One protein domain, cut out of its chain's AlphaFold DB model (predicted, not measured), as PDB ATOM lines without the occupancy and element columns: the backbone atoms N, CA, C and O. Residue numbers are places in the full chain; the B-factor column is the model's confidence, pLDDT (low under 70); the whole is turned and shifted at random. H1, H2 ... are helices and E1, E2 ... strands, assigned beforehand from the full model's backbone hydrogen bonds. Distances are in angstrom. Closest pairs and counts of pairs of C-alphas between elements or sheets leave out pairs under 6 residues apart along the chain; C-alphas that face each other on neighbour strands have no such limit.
ATOM      1  N   TRP A  14     171.432 163.019 146.338       94.00
ATOM      2  CA  TRP A  14     171.253 162.133 147.482       94.00
ATOM      3  C   TRP A  14     170.942 162.922 148.751       94.00
ATOM      4  O   TRP A  14     171.631 163.889 149.090       94.00
ATOM      5  N   TYR A  15     169.936 162.452 149.476       95.31
ATOM      6  CA  TYR A  15     169.496 162.974 150.760       95.31
ATOM      7  C   TYR A  15     169.575 161.878 151.824       95.31
ATOM      8  O   TYR A  15     169.352 160.708 151.512       95.31
ATOM      9  N   PRO A  16     169.893 162.218 153.083       95.88
ATOM     10  CA  PRO A  16     169.935 161.234 154.157       95.88
ATOM     11  C   PRO A  16     168.526 160.726 154.486       95.88
ATOM     12  O   PRO A  16     167.562 161.491 154.433       95.88
ATOM     13  N   ALA A  17     168.409 159.471 154.924       94.00
ATOM     14  CA  ALA A  17     167.122 158.860 155.288       94.00
ATOM     15  C   ALA A  17     166.386 159.572 156.441       94.00
ATOM     16  O   ALA A  17     165.181 159.412 156.612       94.00
ATOM     17  N   THR A  18     167.100 160.387 157.225       93.25
ATOM     18  CA  THR A  18     166.516 161.237 158.272       93.25
ATOM     19  C   THR A  18     165.710 162.412 157.717       93.25
ATOM     20  O   THR A  18     164.914 162.998 158.449       93.25
ATOM     21  N   LEU A  19     165.943 162.804 156.461       93.81
ATOM     22  CA  LEU A  19     165.159 163.830 155.784       93.81
ATOM     23  C   LEU A  19     163.932 163.176 155.149       93.81
ATOM     24  O   LEU A  19     164.066 162.230 154.377       93.81
ATOM     25  N   ILE A  20     162.747 163.699 155.455       91.06
ATOM     26  CA  ILE A  20     161.488 163.193 154.904       91.06
ATOM     27  C   ILE A  20     161.396 163.597 153.422       91.06
ATOM     28  O   ILE A  20     161.527 164.790 153.128       91.06
ATOM     29  N   PRO A  21     161.178 162.647 152.495       90.50
ATOM     30  CA  PRO A  21     160.966 162.965 151.088       90.50
ATOM     31  C   PRO A  21     159.718 163.826 150.863       90.50
ATOM     32  O   PRO A  21     158.774 163.763 151.655       90.50
ATOM     33  N   PRO A  22     159.680 164.617 149.779       86.75
ATOM     34  CA  PRO A  22     158.493 165.379 149.433       86.75
ATOM     35  C   PRO A  22     157.328 164.438 149.116       86.75
ATOM     36  O   PRO A  22     157.517 163.375 148.522       86.75
ATOM     37  N   ASP A  23     156.124 164.856 149.497       81.25
ATOM     38  CA  ASP A  23     154.888 164.196 149.091       81.25
ATOM     39  C   ASP A  23     154.644 164.499 147.613       81.25
ATOM     40  O   ASP A  23     154.125 165.557 147.254       81.25
ATOM     41  N   LEU A  24     155.127 163.613 146.743       73.00
ATOM     42  CA  LEU A  24     154.733 163.636 145.344       73.00
ATOM     43  C   LEU A  24     153.460 162.806 145.233       73.00
ATOM     44  O   LEU A  24     153.423 161.655 145.670       73.00
ATOM     45  N   HIS A  25     152.420 163.397 144.653       65.75
ATOM     46  CA  HIS A  25     151.154 162.703 144.458       65.75
ATOM     47  C   HIS A  25     151.366 161.425 143.631       65.75
ATOM     48  O   HIS A  25     152.227 161.395 142.753       65.75
ATOM     49  N   GLU A  26     150.565 160.383 143.883       63.22
ATOM     50  CA  GLU A  26     150.659 159.082 143.189       63.22
ATOM     51  C   GLU A  26     150.642 159.211 141.657       63.22
ATOM     52  O   GLU A  26     151.241 158.400 140.967       63.22
ATOM     53  N   GLU A  27     150.020 160.260 141.113       63.56
ATOM     54  CA  GLU A  27     150.015 160.542 139.672       63.56
ATOM     55  C   GLU A  27     151.405 160.909 139.115       63.56
ATOM     56  O   GLU A  27     151.659 160.709 137.929       63.56
ATOM     57  N   GLN A  28     152.305 161.433 139.955       62.09
ATOM     58  CA  GLN A  28     153.660 161.861 139.591       62.09
ATOM     59  C   GLN A  28     154.693 160.740 139.792       62.09
ATOM     60  O   GLN A  28     155.641 160.626 139.008       62.09
ATOM     61  N   PHE A  29     154.515 159.904 140.820       64.88
ATOM     62  CA  PHE A  29     155.365 158.735 141.059       64.88
ATOM     63  C   PHE A  29     155.063 157.620 140.047       64.88
ATOM     64  O   PHE A  29     153.921 157.211 139.878       64.88
ATOM     65  N   GLY A  30     156.095 157.121 139.364       61.81
ATOM     66  CA  GLY A  30     155.990 156.052 138.361       61.81
ATOM     67  C   GLY A  30     155.562 156.502 136.958       61.81
ATOM     68  O   GLY A  30     155.589 155.687 136.036       61.81
ATOM     69  N   ASN A  31     155.197 157.779 136.786       67.81
ATOM     70  CA  ASN A  31     154.934 158.387 135.475       67.81
ATOM     71  C   ASN A  31     155.974 159.456 135.112       67.81
ATOM     72  O   ASN A  31     156.451 159.482 133.981       67.81
ATOM     73  N   ASP A  32     156.321 160.329 136.065       76.81
ATOM     74  CA  ASP A  32     157.246 161.450 135.849       76.81
ATOM     75  C   ASP A  32     158.522 161.336 136.689       76.81
ATOM     76  O   ASP A  32     159.567 161.872 136.306       76.81
ATOM     77  N   TYR A  33     158.448 160.659 137.839       83.25
ATOM     78  CA  TYR A  33     159.565 160.496 138.761       83.25
ATOM     79  C   TYR A  33     159.618 159.106 139.376       83.25
ATOM     80  O   TYR A  33     158.593 158.495 139.678       83.25
ATOM     81  N   SER A  34     160.838 158.674 139.664       86.81
ATOM     82  CA  SER A  34     161.129 157.463 140.420       86.81
ATOM     83  C   SER A  34     162.012 157.801 141.621       86.81
ATOM     84  O   SER A  34     162.865 158.692 141.552       86.81
ATOM     85  N   MET A  35     161.810 157.109 142.743       89.25
ATOM     86  CA  MET A  35     162.674 157.228 143.919       89.25
ATOM     87  C   MET A  35     163.631 156.043 143.981       89.25
ATOM     88  O   MET A  35     163.241 154.885 143.840       89.25
ATOM     89  N   ILE A  36     164.898 156.357 144.219       92.25
ATOM     90  CA  ILE A  36     165.957 155.388 144.460       92.25
ATOM     91  C   ILE A  36     166.339 155.469 145.933       92.25
ATOM     92  O   ILE A  36     166.581 156.554 146.464       92.25
ATOM     93  N   LEU A  37     166.397 154.318 146.587       93.75
ATOM     94  CA  LEU A  37     166.832 154.154 147.966       93.75
ATOM     95  C   LEU A  37     168.271 153.649 147.985       93.75
ATOM     96  O   LEU A  37     168.628 152.756 147.221       93.75
ATOM     97  N   GLY A  38     169.092 154.214 148.860       94.88
ATOM     98  CA  GLY A  38     170.410 153.695 149.208       94.88
ATOM     99  C   GLY A  38     170.274 152.820 150.445       94.88
ATOM    100  O   GLY A  38     169.859 153.312 151.493       94.88
ATOM    101  N   ILE A  39     170.592 151.537 150.306       92.50
ATOM    102  CA  ILE A  39     170.507 150.528 151.360       92.50
ATOM    103  C   ILE A  39     171.917 150.086 151.734       92.50
ATOM    104  O   ILE A  39     172.701 149.646 150.878       92.50
ATOM    105  N   ASP A  40     172.239 150.158 153.022       90.31
ATOM    106  CA  ASP A  40     173.558 149.768 153.506       90.31
ATOM    107  C   ASP A  40     173.832 148.282 153.215       90.31
ATOM    108  O   ASP A  40     173.027 147.385 153.477       90.31
ATOM    109  N   GLY A  41     174.980 148.017 152.586       86.88
ATOM    110  CA  GLY A  41     175.396 146.673 152.176       86.88
ATOM    111  C   GLY A  41     174.693 146.094 150.938       86.88
ATOM    112  O   GLY A  41     175.151 145.065 150.448       86.88
ATOM    113  N   HIS A  42     173.649 146.742 150.403       84.31
ATOM    114  CA  HIS A  42     172.894 146.259 149.231       84.31
ATOM    115  C   HIS A  42     172.966 147.204 148.021       84.31
ATOM    116  O   HIS A  42     172.641 146.800 146.906       84.31
ATOM    117  N   GLY A  43     173.430 148.442 148.209       90.31
ATOM    118  CA  GLY A  43     173.574 149.416 147.130       90.31
ATOM    119  C   GLY A  43     172.295 150.217 146.903       90.31
ATOM    120  O   GLY A  43     171.640 150.620 147.861       90.31
ATOM    121  N   SER A  44     171.964 150.506 145.644       90.38
ATOM    122  CA  SER A  44     170.822 151.351 145.281       90.38
ATOM    123  C   SER A  44     169.684 150.546 144.665       90.38
ATOM    124  O   SER A  44     169.918 149.778 143.733       90.38
ATOM    125  N   VAL A  45     168.458 150.771 145.130       89.50
ATOM    126  CA  VAL A  45     167.258 150.018 144.728       89.50
ATOM    127  C   VAL A  45     166.074 150.952 144.478       89.50
ATOM    128  O   VAL A  45     165.962 151.978 145.153       89.50
ATOM    129  N   PRO A  46     165.178 150.638 143.530       88.38
ATOM    130  CA  PRO A  46     163.951 151.401 143.353       88.38
ATOM    131  C   PRO A  46     163.027 151.226 144.564       88.38
ATOM    132  O   PRO A  46     162.886 150.132 145.118       88.38
ATOM    133  N   GLY A  47     162.375 152.309 144.971       89.25
ATOM    134  CA  GLY A  47     161.453 152.279 146.097       89.25
ATOM    135  C   GLY A  47     160.591 153.524 146.198       89.25
ATOM    136  O   GLY A  47     160.483 154.314 145.263       89.25
ATOM    137  N   CYS A  48     159.955 153.687 147.350       89.50
ATOM    138  CA  CYS A  48     159.056 154.788 147.648       89.50
ATOM    139  C   CYS A  48     159.027 155.085 149.155       89.50
ATOM    140  O   CYS A  48     159.569 154.343 149.979       89.50
ATOM    141  N   TYR A  49     158.384 156.191 149.528       90.06
ATOM    142  CA  TYR A  49     158.171 156.573 150.921       90.06
ATOM    143  C   TYR A  49     156.684 156.766 151.195       90.06
ATOM    144  O   TYR A  49     156.027 157.588 150.561       90.06
ATOM    145  N   PHE A  50     156.142 156.019 152.155       88.56
ATOM    146  CA  PHE A  50     154.733 156.117 152.531       88.56
ATOM    147  C   PHE A  50     154.581 157.049 153.730       88.56
ATOM    148  O   PHE A  50     154.720 156.620 154.879       88.56
ATOM    149  N   LEU A  51     154.234 158.314 153.468       86.56
ATOM    150  CA  LEU A  51     154.080 159.357 154.494       86.56
ATOM    151  C   LEU A  51     153.145 158.957 155.640       86.56
ATOM    152  O   LEU A  51     153.468 159.190 156.800       86.56
ATOM    153  N   GLN A  52     152.024 158.294 155.338       86.31
ATOM    154  CA  GLN A  52     151.051 157.857 156.352       86.31
ATOM    155  C   GLN A  52     151.645 156.874 157.369       86.31
ATOM    156  O   GLN A  52     151.224 156.844 158.524       86.31
ATOM    157  N   LYS A  53     152.611 156.057 156.936       87.38
ATOM    158  CA  LYS A  53     153.295 155.067 157.777       87.38
ATOM    159  C   LYS A  53     154.646 155.573 158.286       87.38
ATOM    160  O   LYS A  53     155.198 154.972 159.201       87.38
ATOM    161  N   GLY A  54     155.172 156.649 157.701       90.81
ATOM    162  CA  GLY A  54     156.478 157.216 158.021       90.81
ATOM    163  C   GLY A  54     157.647 156.289 157.680       90.81
ATOM    164  O   GLY A  54     158.656 156.314 158.378       90.81
ATOM    165  N   MET A  55     157.505 155.435 156.660       93.94
ATOM    166  CA  MET A  55     158.473 154.376 156.341       93.94
ATOM    167  C   MET A  55     158.795 154.317 154.848       93.94
ATOM    168  O   MET A  55     157.937 154.591 154.006       93.94
ATOM    169  N   PHE A  56     160.026 153.901 154.548       92.69
ATOM    170  CA  PHE A  56     160.471 153.559 153.202       92.69
ATOM    171  C   PHE A  56     160.062 152.136 152.839       92.69
ATOM    172  O   PHE A  56     160.085 151.232 153.679       92.69
ATOM    173  N   TYR A  57     159.732 151.951 151.571       91.44
ATOM    174  CA  TYR A  57     159.405 150.665 150.983       91.44
ATOM    175  C   TYR A  57     160.195 150.485 149.696       91.44
ATOM    176  O   TYR A  57     160.489 151.454 149.000       91.44
ATOM    177  N   TRP A  58     160.526 149.246 149.372       88.88
ATOM    178  CA  TRP A  58     161.138 148.892 148.094       88.88
ATOM    179  C   TRP A  58     160.281 147.878 147.352       88.88
ATOM    180  O   TRP A  58     159.508 147.131 147.963       88.88
ATOM    181  N   HIS A  59     160.426 147.867 146.032       80.94
ATOM    182  CA  HIS A  59     159.855 146.818 145.205       80.94
ATOM    183  C   HIS A  59     160.828 145.648 145.184       80.94
ATOM    184  O   HIS A  59     161.985 145.807 144.789       80.94
ATOM    185  N   CYS A  60     160.371 144.485 145.632       77.69
ATOM    186  CA  CYS A  60     161.167 143.269 145.622       77.69
ATOM    187  C   CYS A  60     160.406 142.152 144.919       77.69
ATOM    188  O   CYS A  60     159.203 141.981 145.109       77.69
ATOM    189  N   GLU A  61     161.136 141.374 144.135       78.38
ATOM    190  CA  GLU A  61     160.637 140.138 143.555       78.38
ATOM    191  C   GLU A  61     160.598 139.059 144.634       78.38
ATOM    192  O   GLU A  61     161.590 138.817 145.336       78.38
ATOM    193  N   ARG A  62     159.444 138.413 144.780       75.50
ATOM    194  CA  ARG A  62     159.290 137.244 145.642       75.50
ATOM    195  C   ARG A  62     158.673 136.108 144.865       75.50
ATOM    196  O   ARG A  62     157.900 136.312 143.939       75.50
ATOM    197  N   TYR A  63     159.035 134.898 145.263       73.12
ATOM    198  CA  TYR A  63     158.319 133.729 144.799       73.12
ATOM    199  C   TYR A  63     156.955 133.701 145.477       73.12
ATOM    200  O   TYR A  63     156.894 133.719 146.710       73.12
ATOM    201  N   GLY A  64     155.897 133.667 144.671       68.00
ATOM    202  CA  GLY A  64     154.554 133.377 145.152       68.00
ATOM    203  C   GLY A  64     154.473 131.979 145.768       68.00
ATOM    204  O   GLY A  64     155.386 131.155 145.624       68.00
ATOM    205  N   ASP A  65     153.369 131.704 146.458       67.44
ATOM    206  CA  ASP A  65     153.112 130.382 147.024       67.44
ATOM    207  C   ASP A  65     153.114 129.329 145.903       67.44
ATOM    208  O   ASP A  65     152.339 129.394 144.948       67.44
ATOM    209  N   PHE A  66     154.017 128.352 146.004       65.31
ATOM    210  CA  PHE A  66     154.043 127.218 145.091       65.31
ATOM    211  C   PHE A  66     152.970 126.218 145.513       65.31
ATOM    212  O   PHE A  66     153.031 125.685 146.621       65.31
ATOM    213  N   ASP A  67     152.049 125.894 144.610       65.00
ATOM    214  CA  ASP A  67     151.449 124.565 144.648       65.00
ATOM    215  C   ASP A  67     152.529 123.579 144.173       65.00
ATOM    216  O   ASP A  67     153.121 123.755 143.107       65.00
ATOM    217  N   ASP A  68     152.833 122.555 144.972       64.31
ATOM    218  CA  ASP A  68     153.874 121.558 144.663       64.31
ATOM    219  C   ASP A  68     153.474 120.607 143.507       64.31
ATOM    220  O   ASP A  68     154.182 119.642 143.197       64.31
ATOM    221  N   GLU A  69     152.338 120.852 142.847       74.06
ATOM    222  CA  GLU A  69     151.923 120.106 141.664       74.06
ATOM    223  C   GLU A  69     152.739 120.532 140.438       74.06
ATOM    224  O   GLU A  69     152.609 121.637 139.916       74.06
ATOM    225  N   ALA A  70     153.580 119.615 139.953       70.69
ATOM    226  CA  ALA A  70     154.387 119.837 138.762       70.69
ATOM    227  C   ALA A  70     153.509 120.121 137.531       70.69
ATOM    228  O   ALA A  70     152.624 119.329 137.176       70.69
ATOM    229  N   ILE A  71     153.811 121.207 136.820       76.44
ATOM    230  CA  ILE A  71     153.122 121.558 135.579       76.44
ATOM    231  C   ILE A  71     153.707 120.704 134.450       76.44
ATOM    232  O   ILE A  71     154.887 120.787 134.106       76.44
ATOM    233  N   SER A  72     152.871 119.857 133.841       82.44
ATOM    234  CA  SER A  72     153.306 118.943 132.778       82.44
ATOM    235  C   SER A  72     153.999 119.688 131.631       82.44
ATOM    236  O   SER A  72     153.390 120.505 130.943       82.44
ATOM    237  N   GLY A  73     155.255 119.326 131.366       82.50
ATOM    238  CA  GLY A  73     156.065 119.893 130.285       82.50
ATOM    239  C   GLY A  73     156.918 121.093 130.692       82.50
ATOM    240  O   GLY A  73     157.665 121.595 129.854       82.50
ATOM    241  N   TRP A  74     156.837 121.541 131.946       80.94
ATOM    242  CA  TRP A  74     157.697 122.591 132.481       80.94
ATOM    243  C   TRP A  74     158.822 121.995 133.322       80.94
ATOM    244  O   TRP A  74     158.676 120.973 133.993       80.94
ATOM    245  N   THR A  75     159.984 122.634 133.262       84.62
ATOM    246  CA  THR A  75     161.073 122.376 134.204       84.62
ATOM    247  C   THR A  75     160.837 123.157 135.491       84.62
ATOM    248  O   THR A  75     160.229 124.227 135.477       84.62
ATOM    249  N   ARG A  76     161.413 122.692 136.605       78.00
ATOM    250  CA  ARG A  76     161.310 123.395 137.893       78.00
ATOM    251  C   ARG A  76     161.797 124.849 137.829       78.00
ATOM    252  O   ARG A  76     161.214 125.718 138.460       78.00
ATOM    253  N   ALA A  77     162.837 125.134 137.044       80.50
ATOM    254  CA  ALA A  77     163.329 126.499 136.859       80.50
ATOM    255  C   ALA A  77     162.305 127.400 136.141       80.50
ATOM    256  O   ALA A  77     162.188 128.578 136.466       80.50
ATOM    257  N   GLN A  78     161.541 126.850 135.192       80.88
ATOM    258  CA  GLN A  78     160.485 127.588 134.495       80.88
ATOM    259  C   GLN A  78     159.286 127.863 135.403       80.88
ATOM    260  O   GLN A  78     158.721 128.945 135.320       80.88
ATOM    261  N   GLU A  79     158.917 126.929 136.280       76.38
ATOM    262  CA  GLU A  79     157.877 127.163 137.293       76.38
ATOM    263  C   GLU A  79     158.289 128.280 138.260       76.38
ATOM    264  O   GLU A  79     157.526 129.210 138.494       76.38
ATOM    265  N   ILE A  80     159.530 128.230 138.757       76.25
ATOM    266  CA  ILE A  80     160.098 129.240 139.660       76.25
ATOM    267  C   ILE A  80     160.076 130.629 139.021       76.25
ATOM    268  O   ILE A  80     159.603 131.574 139.643       76.25
ATOM    269  N   ASN A  81     160.544 130.752 137.779       77.44
ATOM    270  CA  ASN A  81     160.602 132.045 137.101       77.44
ATOM    271  C   ASN A  81     159.216 132.602 136.747       77.44
ATOM    272  O   ASN A  81     159.055 133.815 136.690       77.44
ATOM    273  N   ASN A  82     158.223 131.742 136.505       77.88
ATOM    274  CA  ASN A  82     156.860 132.185 136.194       77.88
ATOM    275  C   ASN A  82     156.018 132.515 137.435       77.88
ATOM    276  O   ASN A  82     154.968 133.129 137.286       77.88
ATOM    277  N   ASN A  83     156.483 132.152 138.632       79.12
ATOM    278  CA  ASN A  83     155.841 132.489 139.906       79.12
ATOM    279  C   ASN A  83     156.533 133.658 140.625       79.12
ATOM    280  O   ASN A  83     156.363 133.828 141.832       79.12
ATOM    281  N   ILE A  84     157.350 134.441 139.917       79.81
ATOM    282  CA  ILE A  84     157.911 135.670 140.474       79.81
ATOM    283  C   ILE A  84     156.828 136.747 140.448       79.81
ATOM    284  O   ILE A  84     156.363 137.154 139.382       79.81
ATOM    285  N   GLU A  85     156.456 137.225 141.629       79.69
ATOM    286  CA  GLU A  85     155.524 138.329 141.814       79.69
ATOM    287  C   GLU A  85     156.250 139.546 142.394       79.69
ATOM    288  O   GLU A  85     157.176 139.439 143.207       79.69
ATOM    289  N   TRP A  86     155.828 140.731 141.955       78.31
ATOM    290  CA  TRP A  86     156.326 141.990 142.495       78.31
ATOM    291  C   TRP A  86     155.599 142.312 143.794       78.31
ATOM    292  O   TRP A  86     154.409 142.631 143.791       78.31
ATOM    293  N   GLU A  87     156.334 142.298 144.898       82.50
ATOM    294  CA  GLU A  87     155.841 142.721 146.202       82.50
ATOM    295  C   GLU A  87     156.443 144.061 146.626       82.50
ATOM    296  O   GLU A  87     157.452 144.539 146.102       82.50
ATOM    297  N   THR A  88     155.795 144.684 147.608       84.81
ATOM    298  CA  THR A  88     156.298 145.887 148.271       84.81
ATOM    299  C   THR A  88     156.547 145.563 149.735       84.81
ATOM    300  O   THR A  88     155.609 145.228 150.459       84.81
ATOM    301  N   ASP A  89     157.796 145.682 150.183       89.38
ATOM    302  CA  ASP A  89     158.182 145.411 151.572       89.38
ATOM    303  C   ASP A  89     158.850 146.628 152.216       89.38
ATOM    304  O   ASP A  89     159.334 147.532 151.530       89.38
ATOM    305  N   VAL A  90     158.857 146.665 153.548       92.56
ATOM    306  CA  VAL A  90     159.521 147.715 154.321       92.56
ATOM    307  C   VAL A  90     161.023 147.636 154.064       92.56
ATOM    308  O   VAL A  90     161.668 146.629 154.368       92.56
ATOM    309  N   ALA A  91     161.591 148.722 153.547       92.12
ATOM    310  CA  ALA A  91     163.024 148.824 153.334       92.12
ATOM    311  C   ALA A  91     163.735 148.991 154.688       92.12
ATOM    312  O   ALA A  91     163.391 149.865 155.489       92.12
ATOM    313  N   LYS A  92     164.727 148.139 154.950       92.31
ATOM    314  CA  LYS A  92     165.572 148.193 156.152       92.31
ATOM    315  C   LYS A  92     166.906 148.839 155.811       92.31
ATOM    316  O   LYS A  92     167.327 148.783 154.665       92.31
ATOM    317  N   ASP A  93     167.542 149.446 156.811       94.19
ATOM    318  CA  ASP A  93     168.898 150.001 156.695       94.19
ATOM    319  C   ASP A  93     169.058 151.008 155.537       94.19
ATOM    320  O   ASP A  93     170.084 151.074 154.862       94.19
ATOM    321  N   VAL A  94     168.008 151.803 155.299       95.12
ATOM    322  CA  VAL A  94     168.028 152.892 154.321       95.12
ATOM    323  C   VAL A  94     168.937 153.991 154.861       95.12
ATOM    324  O   VAL A  94     168.626 154.611 155.880       95.12
ATOM    325  N   SER A  95     170.046 154.254 154.177       96.00
ATOM    326  CA  SER A  95     170.978 155.330 154.525       96.00
ATOM    327  C   SER A  95     170.666 156.634 153.799       96.00
ATOM    328  O   SER A  95     170.916 157.722 154.332       96.00
ATOM    329  N   GLY A  96     170.028 156.556 152.632       96.06
ATOM    330  CA  GLY A  96     169.612 157.732 151.883       96.06
ATOM    331  C   GLY A  96     168.598 157.449 150.789       96.06
ATOM    332  O   GLY A  96     168.239 156.306 150.518       96.06
ATOM    333  N   TRP A  97     168.137 158.514 150.151       95.50
ATOM    334  CA  TRP A  97     167.218 158.458 149.024       95.50
ATOM    335  C   TRP A  97     167.529 159.561 148.013       95.50
ATOM    336  O   TRP A  97     168.175 160.563 148.327       95.50
ATOM    337  N   MET A  98     167.063 159.368 146.787       94.25
ATOM    338  CA  MET A  98     167.197 160.307 145.680       94.25
ATOM    339  C   MET A  98     165.951 160.216 144.803       94.25
ATOM    340  O   MET A  98     165.400 159.133 144.619       94.25
ATOM    341  N   ILE A  99     165.523 161.343 144.238       91.00
ATOM    342  CA  ILE A  99     164.465 161.372 143.223       91.00
ATOM    343  C   ILE A  99     165.121 161.590 141.865       91.00
ATOM    344  O   ILE A  99     165.939 162.499 141.699       91.00
ATOM    345  N   ILE A 100     164.761 160.757 140.899       88.94
ATOM    346  CA  ILE A 100     165.173 160.874 139.502       88.94
ATOM    347  C   ILE A 100     163.942 161.131 138.639       88.94
ATOM    348  O   ILE A 100     162.833 160.732 138.992       88.94
ATOM    349  N   ALA A 101     164.134 161.812 137.512       85.50
ATOM    350  CA  ALA A 101     163.096 161.883 136.496       85.50
ATOM    351  C   ALA A 101     162.900 160.487 135.899       85.50
ATOM    352  O   ALA A 101     163.884 159.835 135.537       85.50
ATOM    353  N   ASP A 102     161.653 160.040 135.826       78.38
ATOM    354  CA  ASP A 102     161.325 158.820 135.110       78.38
ATOM    355  C   ASP A 102     161.437 159.091 133.608       78.38
ATOM    356  O   ASP A 102     161.098 160.174 133.112       78.38
ATOM    357  N   VAL A 103     161.988 158.127 132.883       59.56
ATOM    358  CA  VAL A 103     162.129 158.236 131.433       59.56
ATOM    359  C   VAL A 103     160.845 157.661 130.840       59.56
ATOM    360  O   VAL A 103     160.512 156.522 131.166       59.56
ATOM    361  N   PRO A 104     160.102 158.398 129.989       54.12
ATOM    362  CA  PRO A 104     158.871 157.885 129.401       54.12
ATOM    363  C   PRO A 104     159.097 156.498 128.800       54.12
ATOM    364  O   PRO A 104     160.031 156.304 128.020       54.12
TER     365      PRO A 104
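Overview. This is residues 14 to 104 of the 145 residues of an uncharacterized protein of Spirosoma agri (UniProt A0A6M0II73). What is seen first? One strongly twisted sheet, in which E1, E2 and E5 make a small head and E3 and E4 run off from it as a two-stranded arm. At the arm's far end lie the loop of residues 64 to 75 and the small helix H1, and residues 72 to 78 stick out. What builds it? The printed part has 91 residues, with one named helix and five named strands in the order E1 E2 E3 H1 E4 E5; of the 46 residues in named elements strands hold 39, and the class is mostly strand; the sheet runs E4 E3 E2 E1 E5, all antiparallel. How compact is it? It is loose, with a radius of gyration of the C-alphas of 16.7 A, and spans 51 by 30 by 24 A.

Arrangement. Which strands follow one another as neighbours? E1, residues 33 to 39, E2, 43 to 50, and E3, 55 to 63, form a meander, each strand the antiparallel neighbour of the one before, in two hairpins: N 37 and O 45 are 2.8 A apart, N 48 and O 57 2.8 A. E2 bends by 66 degrees at residue 46 and E3 by 54 degrees at residue 59. What lies at the edges? E4, residues 84 to 90, neighbours E3, with N 62 and O 85 2.9 A apart; E5, residues 94 to 101, neighbours E1, with N 36 and O 98 2.8 A apart. Where is the helix? H1, residues 76 to 82, is only just not on the sheet, with 4 pairs of C-alphas within 10 A; its closest C-alphas to E3 are those of Ile 80 and Tyr 63, 7.1 A apart. Every O i to N i+4 pair in H1 is within hydrogen-bond range.

Along the chain. Where do the strands begin and end? E1 begins at C-alpha 33 (159.565, 160.496, 138.761) and E5 ends at C-alpha 101 (163.096, 161.883, 136.496). How long are they? E3 measures 23.7 A, E2 20.7 A and E5 20.6 A.

Size, cuts and confidence. Is it unbroken? The printed part has no cut; the link E3 to H1 is long. Where is confidence low? pLDDT is under 70 at residues 25 to 31, 64 to 68 and 103 to 104.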